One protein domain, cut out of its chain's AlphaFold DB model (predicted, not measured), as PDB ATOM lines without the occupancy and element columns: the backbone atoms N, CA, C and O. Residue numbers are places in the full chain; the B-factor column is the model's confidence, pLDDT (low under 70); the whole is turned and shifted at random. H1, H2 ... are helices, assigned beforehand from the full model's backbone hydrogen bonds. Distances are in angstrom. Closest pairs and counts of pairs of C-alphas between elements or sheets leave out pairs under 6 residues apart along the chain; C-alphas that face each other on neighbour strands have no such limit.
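AT A GLANCE: This is residues 3 to 74 of the 164 residues of the protein "OpuAC domain-containing protein" of Devosia sp (UniProt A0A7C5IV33). Two pairs of helices lie at opposite ends of a loose whole, the short H1 with H4 at one end and H2, the longest helix, with the short H3 at the other, and long stretches without named elements join them. Residues 9 to 22 and 54 to 65 run between the two ends, while residues 36 to 48 loop from H2 through the middle to H3; residues 9 to 14 and 60 to 68 stick out. The printed part has 72 residues with four named helices, in the order H1, H2, H3, H4, and no named strand; the class is all helix, though under half of the residues, 32, are in named elements. It is only just loose, close to compact, with a radius of gyration of the C-alphas of 13.8 A and spans of 38 by 29 by 23 A.

IN THESE COORDINATES: H1, residues 3 to 8, begins at C-alpha 3 at (136.194, 92.238, 2.328) and is 8.7 A long from first to last C-alpha. H2, residues 23 to 35, is 18.4 A long and begins at C-alpha 23 at (152.016, 87.439, 0.795). H3, residues 49 to 53, is 6.2 A long. H4, residues 66 to 73, is 10.7 A long and ends at C-alpha 73 at (137.889, 99.334, 8.162).

HOW THE PARTS SIT: H1 and H4 only just touch, with 3 pairs of C-alphas within 8 A; their closest C-alphas, those of Ala 4 and Asn 72, are 5.5 A apart. They run opposite ways at a steep tilt of 56 degrees. H2 and H3 are close but not clearly touching, with the closest C-alphas, those of Asp 27 and Leu 50, 6.8 A apart. H1 and H2 are apart, and so are H3 and H4, H1 and H3, and H2 and H4. In H1, H2, H3 and H4 every O i to N i+4 pair is within hydrogen-bond range.

THE WHOLE: The two C-alphas farthest apart are those of Arg 36 and Glu 67, at 39.6 A. The links H1 to H2, H2 to H3 and H3 to H4 are long, with 14, 13 and 12 residues. The printed part has no cut. Its mean pLDDT is 91.0, and no printed residue is under 70.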
ATOM      1  N   ALA A   3     137.517  92.839   2.142       87.00
ATOM      2  CA  ALA A   3     136.194  92.238   2.328       87.00
ATOM      3  C   ALA A   3     135.050  93.270   2.270       87.00
ATOM      4  O   ALA A   3     133.983  92.971   1.755       87.00
ATOM      5  N   ALA A   4     135.285  94.507   2.722       90.75
ATOM      6  CA  ALA A   4     134.280  95.566   2.646       90.75
ATOM      7  C   ALA A   4     134.032  96.033   1.206       90.75
ATOM      8  O   ALA A   4     132.919  96.416   0.872       90.75
ATOM      9  N   LEU A   5     135.058  96.005   0.347       91.56
ATOM     10  CA  LEU A   5     134.869  96.296  -1.074       91.56
ATOM     11  C   LEU A   5     134.144  95.149  -1.776       91.56
ATOM     12  O   LEU A   5     133.313  95.417  -2.630       91.56
ATOM     13  N   PHE A   6     134.420  93.903  -1.394       92.44
ATOM     14  CA  PHE A   6     133.697  92.742  -1.911       92.44
ATOM     15  C   PHE A   6     132.179  92.879  -1.695       92.44
ATOM     16  O   PHE A   6     131.431  92.790  -2.664       92.44
ATOM     17  N   GLU A   7     131.769  93.253  -0.476       92.69
ATOM     18  CA  GLU A   7     130.374  93.574  -0.128       92.69
ATOM     19  C   GLU A   7     129.861  94.822  -0.864       92.69
ATOM     20  O   GLU A   7     128.794  94.808  -1.467       92.69
ATOM     21  N   ALA A   8     130.631  95.916  -0.874       93.38
ATOM     22  CA  ALA A   8     130.205  97.169  -1.505       93.38
ATOM     23  C   ALA A   8     130.005  97.062  -3.030       93.38
ATOM     24  O   ALA A   8     129.350  97.922  -3.624       93.38
ATOM     25  N   TYR A   9     130.619  96.066  -3.672       92.88
ATOM     26  CA  TYR A   9     130.449  95.755  -5.090       92.88
ATOM     27  C   TYR A   9     129.488  94.582  -5.346       92.88
ATOM     28  O   TYR A   9     129.297  94.261  -6.515       92.88
ATOM     29  N   GLU A  10     128.874  94.005  -4.306       93.81
ATOM     30  CA  GLU A  10     127.898  92.905  -4.403       93.81
ATOM     31  C   GLU A  10     128.460  91.700  -5.183       93.81
ATOM     32  O   GLU A  10     127.847  91.170  -6.111       93.81
ATOM     33  N   LEU A  11     129.702  91.311  -4.870       92.88
ATOM     34  CA  LEU A  11     130.448  90.301  -5.629       92.88
ATOM     35  C   LEU A  11     130.203  88.861  -5.157       92.88
ATOM     36  O   LEU A  11     130.728  87.933  -5.776       92.88
ATOM     37  N   GLU A  12     129.418  88.660  -4.100       91.12
ATOM     38  CA  GLU A  12     129.162  87.366  -3.456       91.12
ATOM     39  C   GLU A  12     128.623  86.300  -4.418       91.12
ATOM     40  O   GLU A  12     128.986  85.131  -4.302       91.12
ATOM     41  N   ASP A  13     127.794  86.698  -5.386       92.69
ATOM     42  CA  ASP A  13     127.149  85.771  -6.322       92.69
ATOM     43  C   ASP A  13     128.035  85.412  -7.531       92.69
ATOM     44  O   ASP A  13     127.728  84.480  -8.275       92.69
ATOM     45  N   SER A  14     129.123  86.158  -7.761       92.56
ATOM     46  CA  SER A  14     129.960  86.042  -8.972       92.56
ATOM     47  C   SER A  14     131.423  85.696  -8.694       92.56
ATOM     48  O   SER A  14     132.109  85.181  -9.577       92.56
ATOM     49  N   PHE A  15     131.920  85.963  -7.488       90.94
ATOM     50  CA  PHE A  15     133.314  85.758  -7.109       90.94
ATOM     51  C   PHE A  15     133.421  85.022  -5.774       90.94
ATOM     52  O   PHE A  15     132.518  85.040  -4.950       90.94
ATOM     53  N   ASN A  16     134.576  84.401  -5.534       90.00
ATOM     54  CA  ASN A  16     134.918  83.850  -4.227       90.00
ATOM     55  C   ASN A  16     135.985  84.730  -3.580       90.00
ATOM     56  O   ASN A  16     137.064  84.914  -4.149       90.00
ATOM     57  N   LEU A  17     135.717  85.232  -2.373       88.69
ATOM     58  CA  LEU A  17     136.725  85.950  -1.598       88.69
ATOM     59  C   LEU A  17     137.722  84.950  -0.994       88.69
ATOM     60  O   LEU A  17     137.481  84.351   0.053       88.69
ATOM     61  N   PHE A  18     138.857  84.768  -1.666       87.50
ATOM     62  CA  PHE A  18     139.930  83.888  -1.212       87.50
ATOM     63  C   PHE A  18     141.000  84.658  -0.427       87.50
ATOM     64  O   PHE A  18     141.531  85.663  -0.898       87.50
ATOM     65  N   SER A  19     141.359  84.154   0.759       86.69
ATOM     66  CA  SER A  19     142.488  84.664   1.544       86.69
ATOM     67  C   SER A  19     143.672  83.691   1.458       86.69
ATOM     68  O   SER A  19     143.569  82.572   1.962       86.69
ATOM     69  N   PRO A  20     144.814  84.088   0.865       85.44
ATOM     70  CA  PRO A  20     145.968  83.206   0.664       85.44
ATOM     71  C   PRO A  20     146.773  82.928   1.947       85.44
ATOM     72  O   PRO A  20     147.691  82.107   1.940       85.44
ATOM     73  N   GLY A  21     146.469  83.619   3.051       86.69
ATOM     74  CA  GLY A  21     147.120  83.455   4.357       86.69
ATOM     75  C   GLY A  21     148.513  84.090   4.481       86.69
ATOM     76  O   GLY A  21     148.914  84.450   5.584       86.69
ATOM     77  N   SER A  22     149.240  84.280   3.378       89.00
ATOM     78  CA  SER A  22     150.526  84.988   3.343       89.00
ATOM     79  C   SER A  22     150.724  85.737   2.022       89.00
ATOM     80  O   SER A  22     150.093  85.408   1.015       89.00
ATOM     81  N   GLY A  23     151.629  86.723   2.016       87.00
ATOM     82  CA  GLY A  23     152.016  87.439   0.795       87.00
ATOM     83  C   GLY A  23     152.638  86.515  -0.255       87.00
ATOM     84  O   GLY A  23     152.222  86.534  -1.404       87.00
ATOM     85  N   GLY A  24     153.530  85.604   0.149       88.88
ATOM     86  CA  GLY A  24     154.132  84.641  -0.784       88.88
ATOM     87  C   GLY A  24     153.112  83.688  -1.424       88.88
ATOM     88  O   GLY A  24     153.223  83.355  -2.602       88.88
ATOM     89  N   ASN A  25     152.070  83.286  -0.685       92.12
ATOM     90  CA  ASN A  25     150.986  82.477  -1.246       92.12
ATOM     91  C   ASN A  25     150.117  83.278  -2.229       92.12
ATOM     92  O   ASN A  25     149.616  82.708  -3.203       92.12
ATOM     93  N   LEU A  26     149.933  84.581  -1.986       92.75
ATOM     94  CA  LEU A  26     149.257  85.486  -2.916       92.75
ATOM     95  C   LEU A  26     150.051  85.590  -4.220       92.75
ATOM     96  O   LEU A  26     149.498  85.316  -5.284       92.75
ATOM     97  N   ASP A  27     151.352  85.875  -4.124       92.62
ATOM     98  CA  ASP A  27     152.255  85.999  -5.273       92.62
ATOM     99  C   ASP A  27     152.252  84.723  -6.125       92.62
ATOM    100  O   ASP A  27     152.085  84.780  -7.343       92.62
ATOM    101  N   ALA A  28     152.353  83.551  -5.487       92.12
ATOM    102  CA  ALA A  28     152.319  82.265  -6.176       92.12
ATOM    103  C   ALA A  28     150.972  81.989  -6.871       92.12
ATOM    104  O   ALA A  28     150.944  81.377  -7.943       92.12
ATOM    105  N   SER A  29     149.857  82.424  -6.275       93.25
ATOM    106  CA  SER A  29     148.518  82.257  -6.855       93.25
ATOM    107  C   SER A  29     148.337  83.138  -8.090       93.25
ATOM    108  O   SER A  29     147.864  82.657  -9.118       93.25
ATOM    109  N   ILE A  30     148.787  84.392  -8.014       94.50
ATOM    110  CA  ILE A  30     148.762  85.331  -9.138       94.50
ATOM    111  C   ILE A  30     149.673  84.829 -10.264       94.50
ATOM    112  O   ILE A  30     149.217  84.666 -11.391       94.50
ATOM    113  N   ALA A  31     150.929  84.490  -9.957       93.88
ATOM    114  CA  ALA A  31     151.879  83.983 -10.947       93.88
ATOM    115  C   ALA A  31     151.357  82.733 -11.673       93.88
ATOM    116  O   ALA A  31     151.496  82.616 -12.888       93.88
ATOM    117  N   ARG A  32     150.712  81.806 -10.949       94.69
ATOM    118  CA  ARG A  32     150.095  80.616 -11.551       94.69
ATOM    119  C   ARG A  32     148.998  80.982 -12.550       94.69
ATOM    120  O   ARG A  32     148.963  80.369 -13.612       94.69
ATOM    121  N   ALA A  33     148.124  81.928 -12.209       95.06
ATOM    122  CA  ALA A  33     147.043  82.355 -13.093       95.06
ATOM    123  C   ALA A  33     147.596  82.994 -14.376       95.06
ATOM    124  O   ALA A  33     147.193  82.601 -15.466       95.06
ATOM    125  N   PHE A  34     148.605  83.867 -14.260       94.25
ATOM    126  CA  PHE A  34     149.284  84.463 -15.418       94.25
ATOM    127  C   PHE A  34     149.931  83.417 -16.330       94.25
ATOM    128  O   PHE A  34     149.710  83.435 -17.536       94.25
ATOM    129  N   VAL A  35     150.687  82.466 -15.770       93.31
ATOM    130  CA  VAL A  35     151.346  81.399 -16.552       93.31
ATOM    131  C   VAL A  35     150.339  80.493 -17.267       93.31
ATOM    132  O   VAL A  35     150.662  79.907 -18.297       93.31
ATOM    133  N   ARG A  36     149.130  80.347 -16.718       96.62
ATOM    134  CA  ARG A  36     148.057  79.529 -17.298       96.62
ATOM    135  C   ARG A  36     147.083  80.316 -18.167       96.62
ATOM    136  O   ARG A  36     146.140  79.712 -18.667       96.62
ATOM    137  N   GLU A  37     147.291  81.623 -18.321       94.31
ATOM    138  CA  GLU A  37     146.362  82.527 -19.009       94.31
ATOM    139  C   GLU A  37     144.931  82.456 -18.430       94.31
ATOM    140  O   GLU A  37     143.933  82.609 -19.134       94.31
ATOM    141  N   GLU A  38     144.820  82.209 -17.121       94.38
ATOM    142  CA  GLU A  38     143.546  82.136 -16.407       94.38
ATOM    143  C   GLU A  38     143.139  83.533 -15.900       94.38
ATOM    144  O   GLU A  38     143.974  84.259 -15.348       94.38
ATOM    145  N   PRO A  39     141.858  83.928 -16.030       91.19
ATOM    146  CA  PRO A  39     141.393  85.204 -15.504       91.19
ATOM    147  C   PRO A  39     141.478  85.221 -13.974       91.19
ATOM    148  O   PRO A  39     140.999  84.310 -13.298       91.19
ATOM    149  N   ILE A  40     142.046  86.292 -13.419       92.31
ATOM    150  CA  ILE A  40     142.148  86.505 -11.974       92.31
ATOM    151  C   ILE A  40     141.886  87.974 -11.625       92.31
ATOM    152  O   ILE A  40     142.359  88.883 -12.300       92.31
ATOM    153  N   VAL A  41     141.145  88.198 -10.539       92.50
ATOM    154  CA  VAL A  41     140.984  89.508  -9.895       92.50
ATOM    155  C   VAL A  41     141.535  89.388  -8.484       92.50
ATOM    156  O   VAL A  41     141.194  88.455  -7.757       92.50
ATOM    157  N   PHE A  42     142.407  90.308  -8.091       91.38
ATOM    158  CA  PHE A  42     143.088  90.253  -6.804       91.38
ATOM    159  C   PHE A  42     143.343  91.657  -6.259       91.38
ATOM    160  O   PHE A  42     143.421  92.634  -6.999       91.38
ATOM    161  N   TYR A  43     143.479  91.747  -4.938       89.12
ATOM    162  CA  TYR A  43     144.038  92.926  -4.290       89.12
ATOM    163  C   TYR A  43     145.554  92.786  -4.217       89.12
ATOM    164  O   TYR A  43     146.057  91.723  -3.844       89.12
ATOM    165  N   TYR A  44     146.268  93.869  -4.502       89.88
ATOM    166  CA  TYR A  44     147.718  93.908  -4.395       89.88
ATOM    167  C   TYR A  44     148.210  95.298  -4.006       89.88
ATOM    168  O   TYR A  44     147.506  96.290  -4.193       89.88
ATOM    169  N   TRP A  45     149.420  95.359  -3.459       85.56
ATOM    170  CA  TRP A  45     150.124  96.604  -3.166       85.56
ATOM    171  C   TRP A  45     151.333  96.726  -4.090       85.56
ATOM    172  O   TRP A  45     151.904  95.724  -4.512       85.56
ATOM    173  N   GLY A  46     151.728  97.959  -4.388       80.94
ATOM    174  CA  GLY A  46     152.916  98.251  -5.179       80.94
ATOM    175  C   GLY A  46     153.809  99.281  -4.493       80.94
ATOM    176  O   GLY A  46     153.317 100.036  -3.649       80.94
ATOM    177  N   PRO A  47     155.099  99.342  -4.868       85.69
ATOM    178  CA  PRO A  47     155.759  98.514  -5.890       85.69
ATOM    179  C   PRO A  47     156.262  97.150  -5.367       85.69
ATOM    180  O   PRO A  47     156.743  97.051  -4.241       85.69
ATOM    181  N   THR A  48     156.206  96.102  -6.201       88.12
ATOM    182  CA  THR A  48     156.842  94.784  -5.948       88.12
ATOM    183  C   THR A  48     157.403  94.165  -7.238       88.12
ATOM    184  O   THR A  48     157.054  94.607  -8.335       88.12
ATOM    185  N   GLY A  49     158.233  93.120  -7.131       87.38
ATOM    186  CA  GLY A  49     158.728  92.374  -8.299       87.38
ATOM    187  C   GLY A  49     157.618  91.683  -9.105       87.38
ATOM    188  O   GLY A  49     157.669  91.647 -10.327       87.38
ATOM    189  N   LEU A  50     156.543  91.222  -8.459       88.75
ATOM    190  CA  LEU A  50     155.421  90.599  -9.169       88.75
ATOM    191  C   LEU A  50     154.777  91.561 -10.185       88.75
ATOM    192  O   LEU A  50     154.485  91.154 -11.308       88.75
ATOM    193  N   MET A  51     154.617  92.838  -9.809       86.88
ATOM    194  CA  MET A  51     154.079  93.881 -10.697       86.88
ATOM    195  C   MET A  51     155.028  94.259 -11.839       86.88
ATOM    196  O   MET A  51     154.582  94.814 -12.834       86.88
ATOM    197  N   GLY A  52     156.335  94.023 -11.690       85.75
ATOM    198  CA  GLY A  52     157.300  94.270 -12.764       85.75
ATOM    199  C   GLY A  52     157.398  93.105 -13.748       85.75
ATOM    200  O   GLY A  52     157.794  93.311 -14.892       85.75
ATOM    201  N   LYS A  53     157.025  91.899 -13.307       88.31
ATOM    202  CA  LYS A  53     157.115  90.663 -14.086       88.31
ATOM    203  C   LYS A  53     155.922  90.416 -15.003       88.31
ATOM    204  O   LYS A  53     156.098  89.902 -16.105       88.31
ATOM    205  N   TYR A  54     154.716  90.721 -14.535       88.88
ATOM    206  CA  TYR A  54     153.481  90.444 -15.261       88.88
ATOM    207  C   TYR A  54     152.771  91.746 -15.616       88.88
ATOM    208  O   TYR A  54     152.731  92.668 -14.807       88.88
ATOM    209  N   ASP A  55     152.195  91.806 -16.815       86.25
ATOM    210  CA  ASP A  55     151.422  92.966 -17.257       86.25
ATOM    211  C   ASP A  55     150.028  92.929 -16.615       86.25
ATOM    212  O   ASP A  55     149.169  92.124 -16.982       86.25
ATOM    213  N   MET A  56     149.836  93.751 -15.584       87.75
ATOM    214  CA  MET A  56     148.600  93.833 -14.810       87.75
ATOM    215  C   MET A  56     147.940  95.187 -15.042       87.75
ATOM    216  O   MET A  56     148.602  96.223 -14.996       87.75
ATOM    217  N   VAL A  57     146.615  95.199 -15.172       89.06
ATOM    218  CA  VAL A  57     145.837  96.441 -15.216       89.06
ATOM    219  C   VAL A  57     145.183  96.706 -13.864       89.06
ATOM    220  O   VAL A  57     144.518  95.840 -13.291       89.06
ATOM    221  N   GLN A  58     145.361  97.919 -13.341       88.06
ATOM    222  CA  GLN A  58     144.626  98.362 -12.162       88.06
ATOM    223  C   GLN A  58     143.178  98.674 -12.553       88.06
ATOM    224  O   GLN A  58     142.933  99.461 -13.465       88.06
ATOM    225  N   LEU A  59     142.218  98.081 -11.840       90.44
ATOM    226  CA  LEU A  59     140.802  98.383 -12.038       90.44
ATOM    227  C   LEU A  59     140.477  99.804 -11.566       90.44
ATOM    228  O   LEU A  59     140.943 100.243 -10.510       90.44
ATOM    229  N   GLU A  60     139.644 100.506 -12.333       90.69
ATOM    230  CA  GLU A  60     139.182 101.843 -11.974       90.69
ATOM    231  C   GLU A  60     138.331 101.802 -10.698       90.69
ATOM    232  O   GLU A  60     137.436 100.972 -10.531       90.69
ATOM    233  N   MET A  61     138.614 102.728  -9.784       90.44
ATOM    234  CA  MET A  61     137.898 102.892  -8.523       90.44
ATOM    235  C   MET A  61     137.439 104.346  -8.377       90.44
ATOM    236  O   MET A  61     138.094 105.247  -8.910       90.44
ATOM    237  N   PRO A  62     136.347 104.616  -7.635       93.19
ATOM    238  CA  PRO A  62     135.990 105.988  -7.291       93.19
ATOM    239  C   PRO A  62     137.112 106.653  -6.488       93.19
ATOM    240  O   PRO A  62     137.913 105.971  -5.847       93.19
ATOM    241  N   ALA A  63     137.137 107.985  -6.475       93.44
ATOM    242  CA  ALA A  63     138.101 108.739  -5.682       93.44
ATOM    243  C   ALA A  63     138.097 108.302  -4.205       93.44
ATOM    244  O   ALA A  63     137.064 107.900  -3.660       93.44
ATOM    245  N   TYR A  64     139.264 108.389  -3.562       93.81
ATOM    246  CA  TYR A  64     139.395 108.116  -2.133       93.81
ATOM    247  C   TYR A  64     138.462 109.027  -1.322       93.81
ATOM    248  O   TYR A  64     138.449 110.244  -1.511       93.81
ATOM    249  N   ASN A  65     137.708 108.429  -0.402       95.38
ATOM    250  CA  ASN A  65     136.874 109.127   0.564       95.38
ATOM    251  C   ASN A  65     137.207 108.624   1.974       95.38
ATOM    252  O   ASN A  65     137.029 107.446   2.283       95.38
ATOM    253  N   GLU A  66     137.681 109.530   2.828       94.06
ATOM    254  CA  GLU A  66     138.154 109.211   4.177       94.06
ATOM    255  C   GLU A  66     137.051 108.663   5.094       94.06
ATOM    256  O   GLU A  66     137.277 107.709   5.836       94.06
ATOM    257  N   GLU A  67     135.837 109.211   5.018       94.88
ATOM    258  CA  GLU A  67     134.700 108.743   5.816       94.88
ATOM    259  C   GLU A  67     134.313 107.307   5.432       94.88
ATOM    260  O   GLU A  67     134.167 106.437   6.296       94.88
ATOM    261  N   ILE A  68     134.223 107.033   4.126       95.25
ATOM    262  CA  ILE A  68     133.948 105.691   3.605       95.25
ATOM    263  C   ILE A  68     135.076 104.731   3.982       95.25
ATOM    264  O   ILE A  68     134.805 103.602   4.385       95.25
ATOM    265  N   TRP A  69     136.334 105.162   3.876       92.00
ATOM    266  CA  TRP A  69     137.484 104.353   4.266       92.00
ATOM    267  C   TRP A  69     137.410 103.934   5.735       92.00
ATOM    268  O   TRP A  69     137.490 102.739   6.030       92.00
ATOM    269  N   ASN A  70     137.185 104.893   6.636       93.00
ATOM    270  CA  ASN A  70     137.067 104.649   8.072       93.00
ATOM    271  C   ASN A  70     135.909 103.687   8.388       93.00
ATOM    272  O   ASN A  70     136.089 102.729   9.140       93.00
ATOM    273  N   CYS A  71     134.755 103.850   7.732       94.31
ATOM    274  CA  CYS A  71     133.646 102.896   7.839       94.31
ATOM    275  C   CYS A  71     134.003 101.500   7.287       94.31
ATOM    276  O   CYS A  71     133.640 100.469   7.853       94.31
ATOM    277  N   ASN A  72     134.744 101.423   6.181       93.31
ATOM    278  CA  ASN A  72     135.127 100.154   5.564       93.31
ATOM    279  C   ASN A  72     136.152  99.364   6.393       93.31
ATOM    280  O   ASN A  72     136.252  98.145   6.218       93.31
ATOM    281  N   VAL A  73     136.950 100.013   7.247       90.69
ATOM    282  CA  VAL A  73     137.889  99.334   8.162       90.69
ATOM    283  C   VAL A  73     137.273  98.994   9.521       90.69
ATOM    284  O   VAL A  73     137.751  98.061  10.161       90.69
ATOM    285  N   ASP A  74     136.197  99.667   9.931       92.31
ATOM    286  CA  ASP A  74     135.405  99.296  11.109       92.31
ATOM    287  C   ASP A  74     134.493  98.098  10.797       92.31
ATOM    288  O   ASP A  74     133.659  98.156   9.897       92.31
TER     289      ASP A  74